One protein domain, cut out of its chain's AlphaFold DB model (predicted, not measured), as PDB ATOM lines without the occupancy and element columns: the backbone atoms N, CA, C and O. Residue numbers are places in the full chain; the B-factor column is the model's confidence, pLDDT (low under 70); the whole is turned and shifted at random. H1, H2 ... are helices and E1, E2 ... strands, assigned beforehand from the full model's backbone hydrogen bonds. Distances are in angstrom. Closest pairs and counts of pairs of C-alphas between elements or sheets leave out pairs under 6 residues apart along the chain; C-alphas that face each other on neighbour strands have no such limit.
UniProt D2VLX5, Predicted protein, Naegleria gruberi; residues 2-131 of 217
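What this domain is: This is residues 2 to 131 of the 217 residues of the protein "Predicted protein" of Naegleria gruberi (UniProt D2VLX5). A small sheet of three strands, E4 E3 E5, stands between a long helical arm, H3, which runs away from it, and a loop-rich end with H2 and the long unnamed stretch of residues 59 to 92. A second small sheet, E1 and E2, packs through E2 on the first part of H3, while residues 125 to 131 stick out. The printed part has 130 residues, with three named helices and five named strands in the order E1 H1 E2 E3 E4 H2 E5 H3. The sheet E4 E3 E5 is antiparallel and the pair E1 E2 parallel; the class is mixed, helices and strands, with 57 residues, under half, in named elements. The whole is loose, with a radius of gyration of the C-alphas of 18.1 A, and elongated, with spans of 61 by 35 by 29 A.

How they stand to each other: E1, residues 9 to 11, and E2, residues 27 to 29, are parallel neighbours at 12 degrees, with N 28 and O 9 within hydrogen-bond range at 2.8 A. With H1, residues 18 to 21, they form a strand-helix-strand unit, two parallel neighbour strands with a helix between them along the chain; its crossover is right-handed. E2 runs on into E3, residues 32 to 39, across a break of 2 residues at 55 degrees, and E3 bends by 108 degrees at residue 35. E3 and E4, residues 48 to 50, form an antiparallel hairpin at 125 degrees, with N 37 and O 49 at 2.8 A. H2, residues 51 to 58, is on the sheet E4 E3 E5 at a height over the sheet of 7.1 A; the closest C-alphas of H2 and E3 are those of Val 51 and Tyr 36, 5.4 A apart. E5, residues 93 to 97, is antiparallel to E3 at 142 degrees, with N 96 and O 36 at 2.8 A. E4, H2 and E5 form a split strand-helix-strand unit, with E3 between its two strands and a right-handed crossover. H3, residues 108 to 130, only grazes this sheet, with residues 108 to 111. The closest C-alphas of H3 and E2 are those of Gln 113 and Ala 28, 4.8 A apart. H2 and H3 are apart. In H2 and H3 every O i to N i+4 pair is within hydrogen-bond range; H1 is too short for such a pair.

Where its parts are: E1 begins at C-alpha 9, (-15.493, -6.451, -24.589). E3 measures 13.9 A from first to last C-alpha, H2 10.6 A and E5 11.6 A. H3 measures 33.0 A and ends at C-alpha 130, (-6.707, 11.363, -39.718).

The domain as a whole: The two C-alphas farthest apart, those of Glu 74 and Lys 130, are 62.7 A apart. The link from H2 to E5, 34 residues, is long. The printed part has no cut; residues 2 to 5 and residue 131 have pLDDT under 70.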
ATOM      1  N   PRO A   2     -11.740 -12.525 -43.443       35.62
ATOM      2  CA  PRO A   2     -12.285 -11.188 -43.655       35.62
ATOM      3  C   PRO A   2     -11.883 -10.299 -42.468       35.62
ATOM      4  O   PRO A   2     -11.958 -10.759 -41.333       35.62
ATOM      5  N   ASN A   3     -11.408  -9.081 -42.763       37.28
ATOM      6  CA  ASN A   3     -10.991  -8.037 -41.816       37.28
ATOM      7  C   ASN A   3     -11.813  -8.071 -40.521       37.28
ATOM      8  O   ASN A   3     -12.973  -7.657 -40.522       37.28
ATOM      9  N   ILE A   4     -11.222  -8.542 -39.422       44.06
ATOM     10  CA  ILE A   4     -11.814  -8.322 -38.105       44.06
ATOM     11  C   ILE A   4     -11.608  -6.836 -37.810       44.06
ATOM     12  O   ILE A   4     -10.479  -6.377 -37.644       44.06
ATOM     13  N   GLN A   5     -12.708  -6.085 -37.845       66.12
ATOM     14  CA  GLN A   5     -12.788  -4.727 -37.319       66.12
ATOM     15  C   GLN A   5     -12.317  -4.736 -35.856       66.12
ATOM     16  O   GLN A   5     -12.600  -5.683 -35.121       66.12
ATOM     17  N   ASP A   6     -11.576  -3.707 -35.450       85.50
ATOM     18  CA  ASP A   6     -11.092  -3.573 -34.074       85.50
ATOM     19  C   ASP A   6     -12.267  -3.589 -33.076       85.50
ATOM     20  O   ASP A   6     -13.300  -2.969 -33.326       85.50
ATOM     21  N   TYR A   7     -12.126  -4.320 -31.967       92.75
ATOM     22  CA  TYR A   7     -13.192  -4.527 -30.979       92.75
ATOM     23  C   TYR A   7     -12.661  -4.480 -29.544       92.75
ATOM     24  O   TYR A   7     -11.451  -4.548 -29.304       92.75
ATOM     25  N   PHE A   8     -13.594  -4.389 -28.595       96.06
ATOM     26  CA  PHE A   8     -13.359  -4.526 -27.161       96.06
ATOM     27  C   PHE A   8     -14.610  -5.109 -26.486       96.06
ATOM     28  O   PHE A   8     -15.725  -4.906 -26.971       96.06
ATOM     29  N   ILE A   9     -14.431  -5.829 -25.382       97.19
ATOM     30  CA  ILE A   9     -15.493  -6.451 -24.589       97.19
ATOM     31  C   ILE A   9     -15.545  -5.765 -23.229       97.19
ATOM     32  O   ILE A   9     -14.548  -5.724 -22.515       97.19
ATOM     33  N   PHE A  10     -16.719  -5.265 -22.859       98.19
ATOM     34  CA  PHE A  10     -17.014  -4.759 -21.524       98.19
ATOM     35  C   PHE A  10     -18.090  -5.645 -20.902       98.19
ATOM     36  O   PHE A  10     -19.122  -5.888 -21.528       98.19
ATOM     37  N   THR A  11     -17.849  -6.155 -19.698       97.88
ATOM     38  CA  THR A  11     -18.741  -7.119 -19.049       97.88
ATOM     39  C   THR A  11     -18.872  -6.851 -17.557       97.88
ATOM     40  O   THR A  11     -17.892  -6.574 -16.869       97.88
ATOM     41  N   SER A  12     -20.099  -6.991 -17.054       96.94
ATOM     42  CA  SER A  12     -20.404  -7.054 -15.621       96.94
ATOM     43  C   SER A  12     -20.432  -8.484 -15.077       96.94
ATOM     44  O   SER A  12     -20.591  -8.666 -13.870       96.94
ATOM     45  N   ASN A  13     -20.334  -9.502 -15.943       96.94
ATOM     46  CA  ASN A  13     -20.224 -10.894 -15.509       96.94
ATOM     47  C   ASN A  13     -18.874 -11.117 -14.830       96.94
ATOM     48  O   ASN A  13     -17.854 -10.608 -15.285       96.94
ATOM     49  N   VAL A  14     -18.882 -11.948 -13.791       97.38
ATOM     50  CA  VAL A  14     -17.706 -12.254 -12.961       97.38
ATOM     51  C   VAL A  14     -17.219 -13.695 -13.135       97.38
ATOM     52  O   VAL A  14     -16.340 -14.147 -12.411       97.38
ATOM     53  N   ASP A  15     -17.805 -14.440 -14.071       96.75
ATOM     54  CA  ASP A  15     -17.545 -15.867 -14.303       96.75
ATOM     55  C   ASP A  15     -16.186 -16.158 -14.971       96.75
ATOM     56  O   ASP A  15     -15.683 -17.280 -14.900       96.75
ATOM     57  N   GLY A  16     -15.573 -15.152 -15.600       94.88
ATOM     58  CA  GLY A  16     -14.318 -15.284 -16.335       94.88
ATOM     59  C   GLY A  16     -14.448 -15.991 -17.690       94.88
ATOM     60  O   GLY A  16     -13.428 -16.343 -18.286       94.88
ATOM     61  N   HIS A  17     -15.661 -16.206 -18.214       96.31
ATOM     62  CA  HIS A  17     -15.864 -16.923 -19.478       96.31
ATOM     63  C   HIS A  17     -15.226 -16.207 -20.672       96.31
ATOM     64  O   HIS A  17     -14.617 -16.859 -21.517       96.31
ATOM     65  N   PHE A  18     -15.298 -14.873 -20.740       95.88
ATOM     66  CA  PHE A  18     -14.718 -14.126 -21.860       95.88
ATOM     67  C   PHE A  18     -13.206 -14.339 -21.990       95.88
ATOM     68  O   PHE A  18     -12.716 -14.514 -23.103       95.88
ATOM     69  N   ALA A  19     -12.477 -14.412 -20.875       94.00
ATOM     70  CA  ALA A  19     -11.028 -14.617 -20.878       94.00
ATOM     71  C   ALA A  19     -10.606 -16.022 -21.350       94.00
ATOM     72  O   ALA A  19      -9.429 -16.242 -21.629       94.00
ATOM     73  N   GLN A  20     -11.543 -16.971 -21.457       93.44
ATOM     74  CA  GLN A  20     -11.279 -18.301 -22.018       93.44
ATOM     75  C   GLN A  20     -11.313 -18.315 -23.551       93.44
ATOM     76  O   GLN A  20     -10.793 -19.246 -24.164       93.44
ATOM     77  N   VAL A  21     -11.941 -17.312 -24.175       94.44
ATOM     78  CA  VAL A  21     -12.213 -17.298 -25.624       94.44
ATOM     79  C   VAL A  21     -11.615 -16.077 -26.323       94.44
ATOM     80  O   VAL A  21     -11.322 -16.140 -27.516       94.44
ATOM     81  N   PHE A  22     -11.418 -14.973 -25.598       95.19
ATOM     82  CA  PHE A  22     -10.921 -13.709 -26.127       95.19
ATOM     83  C   PHE A  22      -9.597 -13.291 -25.471       95.19
ATOM     84  O   PHE A  22      -9.338 -13.651 -24.319       95.19
ATOM     85  N   PRO A  23      -8.761 -12.505 -26.175       95.25
ATOM     86  CA  PRO A  23      -7.521 -11.979 -25.612       95.25
ATOM     87  C   PRO A  23      -7.779 -11.057 -24.411       95.25
ATOM     88  O   PRO A  23      -8.678 -10.216 -24.451       95.25
ATOM     89  N   GLN A  24      -6.982 -11.186 -23.345       93.81
ATOM     90  CA  GLN A  24      -7.183 -10.437 -22.091       93.81
ATOM     91  C   GLN A  24      -7.071  -8.916 -22.263       93.81
ATOM     92  O   GLN A  24      -7.707  -8.151 -21.539       93.81
ATOM     93  N   GLU A  25      -6.285  -8.459 -23.233       94.81
ATOM     94  CA  GLU A  25      -6.119  -7.049 -23.576       94.81
ATOM     95  C   GLU A  25      -7.357  -6.431 -24.239       94.81
ATOM     96  O   GLU A  25      -7.418  -5.212 -24.383       94.81
ATOM     97  N   LYS A  26      -8.340  -7.257 -24.623       96.00
ATOM     98  CA  LYS A  26      -9.614  -6.850 -25.231       96.00
ATOM     99  C   LYS A  26     -10.807  -6.970 -24.284       96.00
ATOM    100  O   LYS A  26     -11.941  -6.895 -24.750       96.00
ATOM    101  N   ILE A  27     -10.578  -7.182 -22.988       97.44
ATOM    102  CA  ILE A  27     -11.632  -7.446 -22.003       97.44
ATOM    103  C   ILE A  27     -11.531  -6.457 -20.842       97.44
ATOM    104  O   ILE A  27     -10.449  -6.246 -20.295       97.44
ATOM    105  N   ALA A  28     -12.679  -5.910 -20.443       98.25
ATOM    106  CA  ALA A  28     -12.873  -5.162 -19.211       98.25
ATOM    107  C   ALA A  28     -13.987  -5.774 -18.356       98.25
ATOM    108  O   ALA A  28     -15.157  -5.759 -18.740       98.25
ATOM    109  N   GLU A  29     -13.597  -6.318 -17.201       98.00
ATOM    110  CA  GLU A  29     -14.481  -6.897 -16.189       98.00
ATOM    111  C   GLU A  29     -14.677  -5.873 -15.063       98.00
ATOM    112  O   GLU A  29     -13.896  -5.807 -14.107       98.00
ATOM    113  N   CYS A  30     -15.717  -5.048 -15.181       96.69
ATOM    114  CA  CYS A  30     -15.919  -3.886 -14.307       96.69
ATOM    115  C   CYS A  30     -16.280  -4.251 -12.858       96.69
ATOM    116  O   CYS A  30     -16.094  -3.447 -11.952       96.69
ATOM    117  N   HIS A  31     -16.770  -5.471 -12.617       96.44
ATOM    118  CA  HIS A  31     -17.124  -5.967 -11.281       96.44
ATOM    119  C   HIS A  31     -16.139  -7.023 -10.748       96.44
ATOM    120  O   HIS A  31     -16.449  -7.733  -9.790       96.44
ATOM    121  N   GLY A  32     -14.955  -7.137 -11.351       97.25
ATOM    122  CA  GLY A  32     -13.964  -8.150 -10.992       97.25
ATOM    123  C   GLY A  32     -14.259  -9.530 -11.588       97.25
ATOM    124  O   GLY A  32     -15.002  -9.663 -12.559       97.25
ATOM    125  N   CYS A  33     -13.628 -10.571 -11.044       97.62
ATOM    126  CA  CYS A  33     -13.646 -11.919 -11.613       97.62
ATOM    127  C   CYS A  33     -13.422 -12.993 -10.538       97.62
ATOM    128  O   CYS A  33     -12.492 -12.905  -9.734       97.62
ATOM    129  N   ILE A  34     -14.230 -14.057 -10.560       96.19
ATOM    130  CA  ILE A  34     -14.185 -15.166  -9.591       96.19
ATOM    131  C   ILE A  34     -12.876 -15.964  -9.643       96.19
ATOM    132  O   ILE A  34     -12.514 -16.640  -8.685       96.19
ATOM    133  N   LEU A  35     -12.147 -15.873 -10.759       96.75
ATOM    134  CA  LEU A  35     -10.864 -16.547 -10.959       96.75
ATOM    135  C   LEU A  35      -9.693 -15.837 -10.265       96.75
ATOM    136  O   LEU A  35      -8.557 -16.314 -10.342       96.75
ATOM    137  N   TYR A  36      -9.959 -14.717  -9.592       97.88
ATOM    138  CA  TYR A  36      -8.987 -13.936  -8.839       97.88
ATOM    139  C   TYR A  36      -9.437 -13.778  -7.393       97.88
ATOM    140  O   TYR A  36     -10.627 -13.757  -7.080       97.88
ATOM    141  N   LEU A  37      -8.460 -13.669  -6.504       98.19
ATOM    142  CA  LEU A  37      -8.625 -13.537  -5.070       98.19
ATOM    143  C   LEU A  37      -7.969 -12.244  -4.594       98.19
ATOM    144  O   LEU A  37      -6.994 -11.776  -5.179       98.19
ATOM    145  N   GLN A  38      -8.500 -11.716  -3.499       97.94
ATOM    146  CA  GLN A  38      -7.936 -10.615  -2.729       97.94
ATOM    147  C   GLN A  38      -8.011 -10.939  -1.232       97.94
ATOM    148  O   GLN A  38      -8.806 -11.778  -0.796       97.94
ATOM    149  N   CYS A  39      -7.212 -10.248  -0.423       97.38
ATOM    150  CA  CYS A  39      -7.322 -10.323   1.031       97.38
ATOM    151  C   CYS A  39      -8.645  -9.698   1.522       97.38
ATOM    152  O   CYS A  39      -9.118  -8.710   0.956       97.38
ATOM    153  N   THR A  40      -9.235 -10.229   2.600       95.62
ATOM    154  CA  THR A  40     -10.360  -9.563   3.289       95.62
ATOM    155  C   THR A  40      -9.908  -8.364   4.124       95.62
ATOM    156  O   THR A  40     -10.714  -7.488   4.415       95.62
ATOM    157  N   ASN A  41      -8.634  -8.319   4.520       93.50
ATOM    158  CA  ASN A  41      -8.023  -7.185   5.213       93.50
ATOM    159  C   ASN A  41      -7.298  -6.274   4.208       93.50
ATOM    160  O   ASN A  41      -6.078  -6.106   4.265       93.50
ATOM    161  N   SER A  42      -8.046  -5.753   3.236       89.56
ATOM    162  CA  SER A  42      -7.475  -5.018   2.107       89.56
ATOM    163  C   SER A  42      -6.824  -3.698   2.501       89.56
ATOM    164  O   SER A  42      -5.852  -3.332   1.868       89.56
ATOM    165  N   SER A  43      -7.208  -3.061   3.611       87.50
ATOM    166  CA  SER A  43      -6.572  -1.817   4.096       87.50
ATOM    167  C   SER A  43      -5.069  -1.924   4.390       87.50
ATOM    168  O   SER A  43      -4.399  -0.913   4.584       87.50
ATOM    169  N   THR A  44      -4.539  -3.145   4.488       88.69
ATOM    170  CA  THR A  44      -3.117  -3.414   4.750       88.69
ATOM    171  C   THR A  44      -2.519  -4.450   3.794       88.69
ATOM    172  O   THR A  44      -1.340  -4.784   3.909       88.69
ATOM    173  N   CYS A  45      -3.316  -4.991   2.867       93.06
ATOM    174  CA  CYS A  45      -2.917  -6.064   1.963       93.06
ATOM    175  C   CYS A  45      -3.748  -6.010   0.674       93.06
ATOM    176  O   CYS A  45      -4.801  -6.640   0.566       93.06
ATOM    177  N   GLU A  46      -3.250  -5.257  -0.302       90.94
ATOM    178  CA  GLU A  46      -3.973  -4.885  -1.525       90.94
ATOM    179  C   GLU A  46      -3.572  -5.729  -2.750       90.94
ATOM    180  O   GLU A  46      -3.746  -5.299  -3.878       90.94
ATOM    181  N   ASP A  47      -3.022  -6.938  -2.576       93.69
ATOM    182  CA  ASP A  47      -2.658  -7.768  -3.738       93.69
ATOM    183  C   ASP A  47      -3.863  -8.525  -4.321       93.69
ATOM    184  O   ASP A  47      -4.730  -9.022  -3.589       93.69
ATOM    185  N   ILE A  48      -3.846  -8.683  -5.648       97.38
ATOM    186  CA  ILE A  48      -4.785  -9.500  -6.418       97.38
ATOM    187  C   ILE A  48      -4.003 -10.624  -7.094       97.38
ATOM    188  O   ILE A  48      -3.055 -10.399  -7.846       97.38
ATOM    189  N   TYR A  49      -4.429 -11.864  -6.894       97.69
ATOM    190  CA  TYR A  49      -3.777 -13.027  -7.496       97.69
ATOM    191  C   TYR A  49      -4.799 -14.040  -7.988       97.69
ATOM    192  O   TYR A  49      -5.911 -14.128  -7.481       97.69
ATOM    193  N   SER A  50      -4.434 -14.815  -9.007       97.56
ATOM    194  CA  SER A  50      -5.330 -15.837  -9.541       97.56
ATOM    195  C   SER A  50      -5.541 -16.974  -8.539       97.56
ATOM    196  O   SER A  50      -4.653 -17.306  -7.749       97.56
ATOM    197  N   VAL A  51      -6.689 -17.643  -8.641       97.62
ATOM    198  CA  VAL A  51      -6.971 -18.898  -7.926       97.62
ATOM    199  C   VAL A  51      -5.889 -19.946  -8.205       97.62
ATOM    200  O   VAL A  51      -5.485 -20.678  -7.310       97.62
ATOM    201  N   LYS A  52      -5.344 -19.977  -9.429       97.19
ATOM    202  CA  LYS A  52      -4.212 -20.848  -9.774       97.19
ATOM    203  C   LYS A  52      -2.979 -20.549  -8.913       97.19
ATOM    204  O   LYS A  52      -2.439 -21.470  -8.314       97.19
ATOM    205  N   LYS A  53      -2.569 -19.278  -8.817       97.81
ATOM    206  CA  LYS A  53      -1.415 -18.859  -8.000       97.81
ATOM    207  C   LYS A  53      -1.640 -19.160  -6.514       97.81
ATOM    208  O   LYS A  53      -0.710 -19.557  -5.824       97.81
ATOM    209  N   HIS A  54      -2.871 -18.995  -6.030       98.12
ATOM    210  CA  HIS A  54      -3.251 -19.373  -4.665       98.12
ATOM    211  C   HIS A  54      -3.081 -20.873  -4.415       98.12
ATOM    212  O   HIS A  54      -2.380 -21.256  -3.478       98.12
ATOM    213  N   ASN A  55      -3.641 -21.704  -5.295       98.06
ATOM    214  CA  ASN A  55      -3.522 -23.154  -5.199       98.06
ATOM    215  C   ASN A  55      -2.059 -23.609  -5.255       98.06
ATOM    216  O   ASN A  55      -1.664 -24.467  -4.476       98.06
ATOM    217  N   GLU A  56      -1.250 -23.029  -6.146       98.19
ATOM    218  CA  GLU A  56       0.187 -23.320  -6.249       98.19
ATOM    219  C   GLU A  56       0.937 -22.967  -4.957       98.19
ATOM    220  O   GLU A  56       1.785 -23.737  -4.514       98.19
ATOM    221  N   PHE A  57       0.601 -21.842  -4.321       98.06
ATOM    222  CA  PHE A  57       1.231 -21.411  -3.072       98.06
ATOM    223  C   PHE A  57       0.883 -22.321  -1.882       98.06
ATOM    224  O   PHE A  57       1.750 -22.641  -1.067       98.06
ATOM    225  N   TYR A  58      -0.379 -22.745  -1.767       97.75
ATOM    226  CA  TYR A  58      -0.857 -23.532  -0.626       97.75
ATOM    227  C   TYR A  58      -0.867 -25.049  -0.845       97.75
ATOM    228  O   TYR A  58      -1.109 -25.772   0.120       97.75
ATOM    229  N   ALA A  59      -0.542 -25.541  -2.045       96.69
ATOM    230  CA  ALA A  59      -0.604 -26.961  -2.406       96.69
ATOM    231  C   ALA A  59       0.079 -27.898  -1.396       96.69
ATOM    232  O   ALA A  59      -0.444 -28.970  -1.105       96.69
ATOM    233  N   GLU A  60       1.233 -27.503  -0.856       97.12
ATOM    234  CA  GLU A  60       2.007 -28.344   0.065       97.12
ATOM    235  C   GLU A  60       1.716 -28.053   1.542       97.12
ATOM    236  O   GLU A  60       1.853 -28.938   2.383       97.12
ATOM    237  N   THR A  61       1.325 -26.819   1.878       96.12
ATOM    238  CA  THR A  61       1.222 -26.375   3.280       96.12
ATOM    239  C   THR A  61      -0.204 -26.370   3.814       96.12
ATOM    240  O   THR A  61      -0.404 -26.689   4.983       96.12
ATOM    241  N   HIS A  62      -1.181 -26.001   2.982       95.50
ATOM    242  CA  HIS A  62      -2.600 -25.910   3.334       95.50
ATOM    243  C   HIS A  62      -3.495 -26.309   2.144       95.50
ATOM    244  O   HIS A  62      -4.325 -25.502   1.696       95.50
ATOM    245  N   PRO A  63      -3.334 -27.529   1.592       95.75
ATOM    246  CA  PRO A  63      -4.095 -27.983   0.427       95.75
ATOM    247  C   PRO A  63      -5.613 -27.936   0.640       95.75
ATOM    248  O   PRO A  63      -6.365 -27.822  -0.321       95.75
ATOM    249  N   GLU A  64      -6.084 -27.991   1.888       94.62
ATOM    250  CA  GLU A  64      -7.501 -27.898   2.232       94.62
ATOM    251  C   GLU A  64      -8.134 -26.535   1.920       94.62
ATOM    252  O   GLU A  64      -9.359 -26.461   1.862       94.62
ATOM    253  N   THR A  65      -7.318 -25.487   1.750       94.25
ATOM    254  CA  THR A  65      -7.755 -24.116   1.422       94.25
ATOM    255  C   THR A  65      -7.817 -23.852  -0.082       94.25
ATOM    256  O   THR A  65      -8.316 -22.808  -0.506       94.25
ATOM    257  N   CYS A  66      -7.285 -24.778  -0.886       94.56
ATOM    258  CA  CYS A  66      -7.226 -24.673  -2.335       94.56
ATOM    259  C   CYS A  66      -8.606 -24.887  -2.967       94.56
ATOM    260  O   CYS A  66      -9.442 -25.649  -2.481       94.56
ATOM    261  N   TYR A  67      -8.823 -24.246  -4.109       94.44
ATOM    262  CA  TYR A  67     -10.017 -24.444  -4.919       94.44
ATOM    263  C   TYR A  67      -9.937 -25.739  -5.749       94.44
ATOM    264  O   TYR A  67      -8.849 -26.088  -6.216       94.44
ATOM    265  N   PRO A  68     -11.079 -26.397  -6.040       94.44
ATOM    266  CA  PRO A  68     -12.435 -26.041  -5.609       94.44
ATOM    267  C   PRO A  68     -12.677 -26.330  -4.120       94.44
ATOM    268  O   PRO A  68     -12.203 -27.331  -3.590       94.44
ATOM    269  N   LEU A  69     -13.445 -25.459  -3.460       92.88
ATOM    270  CA  LEU A  69     -13.756 -25.611  -2.039       92.88
ATOM    271  C   LEU A  69     -14.672 -26.823  -1.792       92.88
ATOM    272  O   LEU A  69     -15.602 -27.045  -2.573       92.88
ATOM    273  N   PRO A  70     -14.471 -27.576  -0.695       95.25
ATOM    274  CA  PRO A  70     -15.309 -28.719  -0.351       95.25
ATOM    275  C   PRO A  70     -16.638 -28.245   0.258       95.25
ATOM    276  O   PRO A  70     -16.796 -28.194   1.478       95.25
ATOM    277  N   VAL A  71     -17.581 -27.856  -0.603       95.06
ATOM    278  CA  VAL A  71     -18.937 -27.457  -0.202       95.06
ATOM    279  C   VAL A  71     -19.771 -28.702   0.084       95.06
ATOM    280  O   VAL A  71     -19.966 -29.550  -0.786       95.06
ATOM    281  N   ASP A  72     -20.293 -28.798   1.300       96.00
ATOM    282  CA  ASP A  72     -21.306 -29.781   1.660       96.00
ATOM    283  C   ASP A  72     -22.651 -29.370   1.038       96.00
ATOM    284  O   ASP A  72     -23.186 -28.309   1.353       96.00
ATOM    285  N   MET A  73     -23.180 -30.183   0.124       96.12
ATOM    286  CA  MET A  73     -24.370 -29.828  -0.665       96.12
ATOM    287  C   MET A  73     -25.698 -29.998   0.086       96.12
ATOM    288  O   MET A  73     -26.732 -29.576  -0.426       96.12
ATOM    289  N   GLU A  74     -25.690 -30.599   1.277       96.88
ATOM    290  CA  GLU A  74     -26.884 -30.708   2.122       96.88
ATOM    291  C   GLU A  74     -27.031 -29.468   3.017       96.88
ATOM    292  O   GLU A  74     -28.116 -28.908   3.158       96.88
ATOM    293  N   SER A  75     -25.920 -28.998   3.582       96.62
ATOM    294  CA  SER A  75     -25.866 -27.861   4.504       96.62
ATOM    295  C   SER A  75     -25.448 -26.538   3.857       96.62
ATOM    296  O   SER A  75     -25.589 -25.490   4.489       96.62
ATOM    297  N   PHE A  76     -24.923 -26.572   2.627       95.75
ATOM    298  CA  PHE A  76     -24.304 -25.447   1.911       95.75
ATOM    299  C   PHE A  76     -23.164 -24.774   2.688       95.75
ATOM    300  O   PHE A  76     -22.981 -23.557   2.632       95.75
ATOM    301  N   ARG A  77     -22.387 -25.562   3.440       95.94
ATOM    302  CA  ARG A  77     -21.265 -25.076   4.256       95.94
ATOM    303  C   ARG A  77     -19.931 -25.598   3.750       95.94
ATOM    304  O   ARG A  77     -19.837 -26.681   3.185       95.94
ATOM    305  N   VAL A  78     -18.886 -24.828   4.026       95.88
ATOM    306  CA  VAL A  78     -17.489 -25.240   3.870       95.88
ATOM    307  C   VAL A  78     -16.886 -25.363   5.274       95.88
ATOM    308  O   VAL A  78     -17.167 -24.506   6.119       95.88
ATOM    309  N   PRO A  79     -16.076 -26.396   5.567       95.94
ATOM    310  CA  PRO A  79     -15.327 -26.465   6.817       95.94
ATOM    311  C   PRO A  79     -14.460 -25.216   7.004       95.94
ATOM    312  O   PRO A  79     -13.770 -24.808   6.078       95.94
ATOM    313  N   GLU A  80     -14.430 -24.641   8.207       95.25
ATOM    314  CA  GLU A  80     -13.686 -23.398   8.477       95.25
ATOM    315  C   GLU A  80     -12.204 -23.489   8.078       95.25
ATOM    316  O   GLU A  80     -11.658 -22.571   7.472       95.25
ATOM    317  N   LYS A  81     -11.572 -24.644   8.324       95.25
ATOM    318  CA  LYS A  81     -10.180 -24.911   7.927       95.25
ATOM    319  C   LYS A  81      -9.938 -24.825   6.417       95.25
ATOM    320  O   LYS A  81      -8.810 -24.588   6.013       95.25
ATOM    321  N   SER A  82     -10.979 -25.028   5.613       96.81
ATOM    322  CA  SER A  82     -10.924 -25.011   4.154       96.81
ATOM    323  C   SER A  82     -11.190 -23.634   3.556       96.81
ATOM    324  O   SER A  82     -11.173 -23.491   2.338       96.81
ATOM    325  N   LEU A  83     -11.441 -22.608   4.373       96.88
ATOM    326  CA  LEU A  83     -11.594 -21.257   3.851       96.88
ATOM    327  C   LEU A  83     -10.266 -20.768   3.235       96.88
ATOM    328  O   LEU A  83      -9.212 -20.935   3.859       96.88
ATOM    329  N   PRO A  84     -10.296 -20.151   2.036       96.31
ATOM    330  CA  PRO A  84      -9.104 -19.626   1.385       96.31
ATOM    331  C   PRO A  84      -8.347 -18.653   2.284       96.31
ATOM    332  O   PRO A  84      -8.940 -17.776   2.914       96.31
ATOM    333  N   LYS A  85      -7.021 -18.774   2.296       96.38
ATOM    334  CA  LYS A  85      -6.125 -17.865   3.021       96.38
ATOM    335  C   LYS A  85      -5.363 -16.954   2.070       96.38
ATOM    336  O   LYS A  85      -5.095 -17.317   0.929       96.38
ATOM    337  N   CYS A  86      -5.004 -15.773   2.544       97.38
ATOM    338  CA  CYS A  86      -4.209 -14.812   1.811       97.38
ATOM    339  C   CYS A  86      -2.746 -15.243   1.783       97.38
ATOM    340  O   CYS A  86      -2.135 -15.381   2.843       97.38
ATOM    341  N   ILE A  87      -2.170 -15.356   0.582       96.56
ATOM    342  CA  ILE A  87      -0.780 -15.799   0.378       96.56
ATOM    343  C   ILE A  87       0.266 -14.891   1.051       96.56
ATOM    344  O   ILE A  87       1.399 -15.311   1.251       96.56
ATOM    345  N   HIS A  88      -0.103 -13.656   1.414       95.88
ATOM    346  CA  HIS A  88       0.808 -12.687   2.035       95.88
ATOM    347  C   HIS A  88       0.745 -12.679   3.559       95.88
ATOM    348  O   HIS A  88       1.779 -12.644   4.217       95.88
ATOM    349  N   CYS A  89      -0.462 -12.683   4.132       95.50
ATOM    350  CA  CYS A  89      -0.657 -12.462   5.570       95.50
ATOM    351  C   CYS A  89      -1.401 -13.593   6.292       95.50
ATOM    352  O   CYS A  89      -1.595 -13.518   7.503       95.50
ATOM    353  N   GLY A  90      -1.869 -14.617   5.573       94.56
ATOM    354  CA  GLY A  90      -2.596 -15.759   6.137       94.56
ATOM    355  C   GLY A  90      -4.019 -15.466   6.632       94.56
ATOM    356  O   GLY A  90      -4.706 -16.398   7.043       94.56
ATOM    357  N   SER A  91      -4.481 -14.208   6.574       95.69
ATOM    358  CA  SER A  91      -5.891 -13.842   6.808       95.69
ATOM    359  C   SER A  91      -6.805 -14.473   5.755       95.69
ATOM    360  O   SER A  91      -6.316 -15.024   4.776       95.69
ATOM    361  N   LEU A  92      -8.126 -14.381   5.905       96.75
ATOM    362  CA  LEU A  92      -9.037 -14.898   4.884       96.75
ATOM    363  C   LEU A  92      -8.822 -14.197   3.533       96.75
ATOM    364  O   LEU A  92      -8.617 -12.982   3.450       96.75
ATOM    365  N   ALA A  93      -8.868 -14.987   2.468       97.19
ATOM    366  CA  ALA A  93      -8.966 -14.507   1.103       97.19
ATOM    367  C   ALA A  93     -10.403 -14.683   0.610       97.19
ATOM    368  O   ALA A  93     -11.118 -15.606   1.003       97.19
ATOM    369  N   ARG A  94     -10.825 -13.780  -0.264       96.38
ATOM    370  CA  ARG A  94     -12.137 -13.798  -0.907       96.38
ATOM    371  C   ARG A  94     -11.981 -13.588  -2.408       96.38
ATOM    372  O   ARG A  94     -10.974 -13.009  -2.819       96.38
ATOM    373  N   PRO A  95     -12.964 -13.995  -3.225       97.00
ATOM    374  CA  PRO A  95     -12.999 -13.608  -4.626       97.00
ATOM    375  C   PRO A  95     -12.843 -12.092  -4.800       97.00
ATOM    376  O   PRO A  95     -13.412 -11.298  -4.041       97.00
ATOM    377  N   ASN A  96     -12.069 -11.692  -5.806       97.88
ATOM    378  CA  ASN A  96     -11.951 -10.310  -6.250       97.88
ATOM    379  C   ASN A  96     -13.177  -9.970  -7.106       97.88
ATOM    380  O   ASN A  96     -13.113  -9.879  -8.326       97.88
ATOM    381  N   ILE A  97     -14.322  -9.867  -6.435       97.44
ATOM    382  CA  ILE A  97     -15.617  -9.499  -7.005       97.44
ATOM    383  C   ILE A  97     -16.124  -8.285  -6.236       97.44
ATOM    384  O   ILE A  97     -16.155  -8.314  -5.006       97.44
ATOM    385  N   MET A  98     -16.511  -7.231  -6.943       96.19
ATOM    386  CA  MET A  98     -17.075  -6.034  -6.327       96.19
ATOM    387  C   MET A  98     -18.499  -6.320  -5.834       96.19
ATOM    388  O   MET A  98     -19.358  -6.744  -6.607       96.19
ATOM    389  N   MET A  99     -18.755  -6.063  -4.550       93.50
ATOM    390  CA  MET A  99     -20.082  -6.173  -3.934       93.50
ATOM    391  C   MET A  99     -20.626  -4.780  -3.570       93.50
ATOM    392  O   MET A  99     -19.878  -3.810  -3.460       93.50
ATOM    393  N   PHE A 100     -21.939  -4.656  -3.359       93.50
ATOM    394  CA  PHE A 100     -22.531  -3.384  -2.928       93.50
ATOM    395  C   PHE A 100     -22.025  -2.965  -1.545       93.50
ATOM    396  O   PHE A 100     -22.064  -3.752  -0.600       93.50
ATOM    397  N   GLY A 101     -21.588  -1.707  -1.420       93.69
ATOM    398  CA  GLY A 101     -21.043  -1.170  -0.167       93.69
ATOM    399  C   GLY A 101     -19.653  -1.705   0.188       93.69
ATOM    400  O   GLY A 101     -19.232  -1.605   1.338       93.69
ATOM    401  N   ASP A 102     -18.944  -2.287  -0.778       94.44
ATOM    402  CA  ASP A 102     -17.648  -2.907  -0.551       94.44
ATOM    403  C   ASP A 102     -16.488  -1.912  -0.654       94.44
ATOM    404  O   ASP A 102     -15.833  -1.775  -1.686       94.44
ATOM    405  N   TYR A 103     -16.209  -1.233   0.454       92.75
ATOM    406  CA  TYR A 103     -15.052  -0.340   0.573       92.75
ATOM    407  C   TYR A 103     -13.707  -1.078   0.589       92.75
ATOM    408  O   TYR A 103     -12.663  -0.433   0.546       92.75
ATOM    409  N   GLY A 104     -13.723  -2.409   0.697       94.94
ATOM    410  CA  GLY A 104     -12.526  -3.238   0.726       94.94
ATOM    411  C   GLY A 104     -12.171  -3.846  -0.630       94.94
ATOM    412  O   GLY A 104     -11.210  -4.616  -0.697       94.94
ATOM    413  N   PHE A 105     -12.923  -3.564  -1.694       97.19
ATOM    414  CA  PHE A 105     -12.626  -4.077  -3.026       97.19
ATOM    415  C   PHE A 105     -11.310  -3.497  -3.558       97.19
ATOM    416  O   PHE A 105     -11.141  -2.281  -3.634       97.19
ATOM    417  N   VAL A 106     -10.388  -4.378  -3.952       97.44
ATOM    418  CA  VAL A 106      -9.132  -3.973  -4.592       97.44
ATOM    419  C   VAL A 106      -9.370  -3.926  -6.098       97.44
ATOM    420  O   VAL A 106      -9.596  -4.962  -6.727       97.44
ATOM    421  N   GLY A 107      -9.375  -2.719  -6.663       96.25
ATOM    422  CA  GLY A 107      -9.840  -2.470  -8.030       96.25
ATOM    423  C   GLY A 107      -8.771  -2.489  -9.115       96.25
ATOM    424  O   GLY A 107      -9.131  -2.429 -10.286       96.25
ATOM    425  N   ASP A 108      -7.488  -2.583  -8.764       96.50
ATOM    426  CA  ASP A 108      -6.359  -2.338  -9.675       96.50
ATOM    427  C   ASP A 108      -6.464  -3.112 -10.991       96.50
ATOM    428  O   ASP A 108      -6.368  -2.530 -12.068       96.50
ATOM    429  N   ARG A 109      -6.790  -4.407 -10.924       96.31
ATOM    430  CA  ARG A 109      -6.972  -5.245 -12.116       96.31
ATOM    431  C   ARG A 109      -8.098  -4.750 -13.035       96.31
ATOM    432  O   ARG A 109      -7.917  -4.701 -14.251       96.31
ATOM    433  N   SER A 110      -9.266  -4.442 -12.474       97.00
ATOM    434  CA  SER A 110     -10.410  -3.933 -13.244       97.00
ATOM    435  C   SER A 110     -10.126  -2.530 -13.782       97.00
ATOM    436  O   SER A 110     -10.427  -2.252 -14.941       97.00
ATOM    437  N   ASN A 111      -9.459  -1.681 -12.994       96.94
ATOM    438  CA  ASN A 111      -9.042  -0.338 -13.400       96.94
ATOM    439  C   ASN A 111      -8.081  -0.389 -14.595       96.94
ATOM    440  O   ASN A 111      -8.315   0.280 -15.596       96.94
ATOM    441  N   GLU A 112      -7.057  -1.244 -14.550       97.38
ATOM    442  CA  GLU A 112      -6.124  -1.433 -15.666       97.38
ATOM    443  C   GLU A 112      -6.824  -1.926 -16.940       97.38
ATOM    444  O   GLU A 112      -6.468  -1.537 -18.056       97.38
ATOM    445  N   GLN A 113      -7.809  -2.816 -16.801       97.69
ATOM    446  CA  GLN A 113      -8.611  -3.274 -17.932       97.69
ATOM    447  C   GLN A 113      -9.453  -2.141 -18.536       97.69
ATOM    448  O   GLN A 113      -9.506  -1.991 -19.761       97.69
ATOM    449  N   GLU A 114     -10.095  -1.329 -17.695       97.00
ATOM    450  CA  GLU A 114     -10.850  -0.159 -18.139       97.00
ATOM    451  C   GLU A 114      -9.955   0.904 -18.779       97.00
ATOM    452  O   GLU A 114     -10.345   1.522 -19.772       97.00
ATOM    453  N   ASP A 115      -8.738   1.100 -18.278       97.31
ATOM    454  CA  ASP A 115      -7.782   2.024 -18.882       97.31
ATOM    455  C   ASP A 115      -7.360   1.550 -20.277       97.31
ATOM    456  O   ASP A 115      -7.368   2.348 -21.216       97.31
ATOM    457  N   ARG A 116      -7.152   0.242 -20.488       96.56
ATOM    458  CA  ARG A 116      -6.934  -0.312 -21.841       96.56
ATOM    459  C   ARG A 116      -8.116  -0.070 -22.779       96.56
ATOM    460  O   ARG A 116      -7.912   0.277 -23.945       96.56
ATOM    461  N   LEU A 117      -9.349  -0.218 -22.289       95.62
ATOM    462  CA  LEU A 117     -10.557   0.118 -23.051       95.62
ATOM    463  C   LEU A 117     -10.549   1.601 -23.454       95.62
ATOM    464  O   LEU A 117     -10.751   1.935 -24.626       95.62
ATOM    465  N   ARG A 118     -10.275   2.500 -22.499       94.31
ATOM    466  CA  ARG A 118     -10.191   3.951 -22.736       94.31
ATOM    467  C   ARG A 118      -9.109   4.288 -23.758       94.31
ATOM    468  O   ARG A 118      -9.384   5.031 -24.701       94.31
ATOM    469  N   GLU A 119      -7.923   3.705 -23.633       94.19
ATOM    470  CA  GLU A 119      -6.824   3.862 -24.587       94.19
ATOM    471  C   GLU A 119      -7.192   3.370 -25.991       94.19
ATOM    472  O   GLU A 119      -6.872   4.033 -26.981       94.19
ATOM    473  N   SER A 120      -7.893   2.236 -26.097       91.38
ATOM    474  CA  SER A 120      -8.373   1.709 -27.381       91.38
ATOM    475  C   SER A 120      -9.297   2.713 -28.074       91.38
ATOM    476  O   SER A 120      -9.150   2.974 -29.268       91.38
ATOM    477  N   PHE A 121     -10.202   3.349 -27.323       89.25
ATOM    478  CA  PHE A 121     -11.072   4.401 -27.853       89.25
ATOM    479  C   PHE A 121     -10.319   5.681 -28.234       89.25
ATOM    480  O   PHE A 121     -10.705   6.336 -29.206       89.25
ATOM    481  N   ILE A 122      -9.267   6.054 -27.496       89.88
ATOM    482  CA  ILE A 122      -8.410   7.198 -27.846       89.88
ATOM    483  C   ILE A 122      -7.731   6.936 -29.192       89.88
ATOM    484  O   ILE A 122      -7.882   7.738 -30.113       89.88
ATOM    485  N   LYS A 123      -7.082   5.776 -29.353       87.69
ATOM    486  CA  LYS A 123      -6.419   5.373 -30.606       87.69
ATOM    487  C   LYS A 123      -7.397   5.316 -31.779       87.69
ATOM    488  O   LYS A 123      -7.103   5.828 -32.860       87.69
ATOM    489  N   TRP A 124      -8.580   4.742 -31.562       86.62
ATOM    490  CA  TRP A 124      -9.646   4.715 -32.564       86.62
ATOM    491  C   TRP A 124     -10.065   6.133 -32.988       86.62
ATOM    492  O   TRP A 124     -10.147   6.421 -34.183       86.62
ATOM    493  N   ARG A 125     -10.241   7.055 -32.030       84.38
ATOM    494  CA  ARG A 125     -10.591   8.459 -32.304       84.38
ATOM    495  C   ARG A 125      -9.498   9.200 -33.075       84.38
ATOM    496  O   ARG A 125      -9.805   9.909 -34.028       84.38
ATOM    497  N   GLU A 126      -8.232   9.009 -32.723       83.88
ATOM    498  CA  GLU A 126      -7.112   9.588 -33.479       83.88
ATOM    499  C   GLU A 126      -7.093   9.102 -34.938       83.88
ATOM    500  O   GLU A 126      -6.736   9.855 -35.847       83.88
ATOM    501  N   GLY A 127      -7.498   7.850 -35.182       80.88
ATOM    502  CA  GLY A 127      -7.686   7.306 -36.529       80.88
ATOM    503  C   GLY A 127      -8.819   7.991 -37.305       80.88
ATOM    504  O   GLY A 127      -8.664   8.290 -38.492       80.88
ATOM    505  N   ILE A 128      -9.930   8.305 -36.633       79.50
ATOM    506  CA  ILE A 128     -11.059   9.059 -37.211       79.50
ATOM    507  C   ILE A 128     -10.620  10.461 -37.650       79.50
ATOM    508  O   ILE A 128     -10.985  10.918 -38.735       79.50
ATOM    509  N   ASP A 129      -9.817  11.151 -36.840       74.25
ATOM    510  CA  ASP A 129      -9.362  12.509 -37.160       74.25
ATOM    511  C   ASP A 129      -8.436  12.546 -38.383       74.25
ATOM    512  O   ASP A 129      -8.514  13.467 -39.196       74.25
ATOM    513  N   LYS A 130      -7.605  11.512 -38.558       72.81
ATOM    514  CA  LYS A 130      -6.707  11.363 -39.718       72.81
ATOM    515  C   LYS A 130      -7.447  11.037 -41.020       72.81
ATOM    516  O   LYS A 130      -6.884  11.218 -42.096       72.81
ATOM    517  N   THR A 131      -8.691  10.570 -40.935       68.38
ATOM    518  CA  THR A 131      -9.506  10.132 -42.082       68.38
ATOM    519  C   THR A 131     -10.580  11.143 -42.494       68.38
ATOM    520  O   THR A 131     -11.338  10.868 -43.416       68.38
TER     521      THR A 131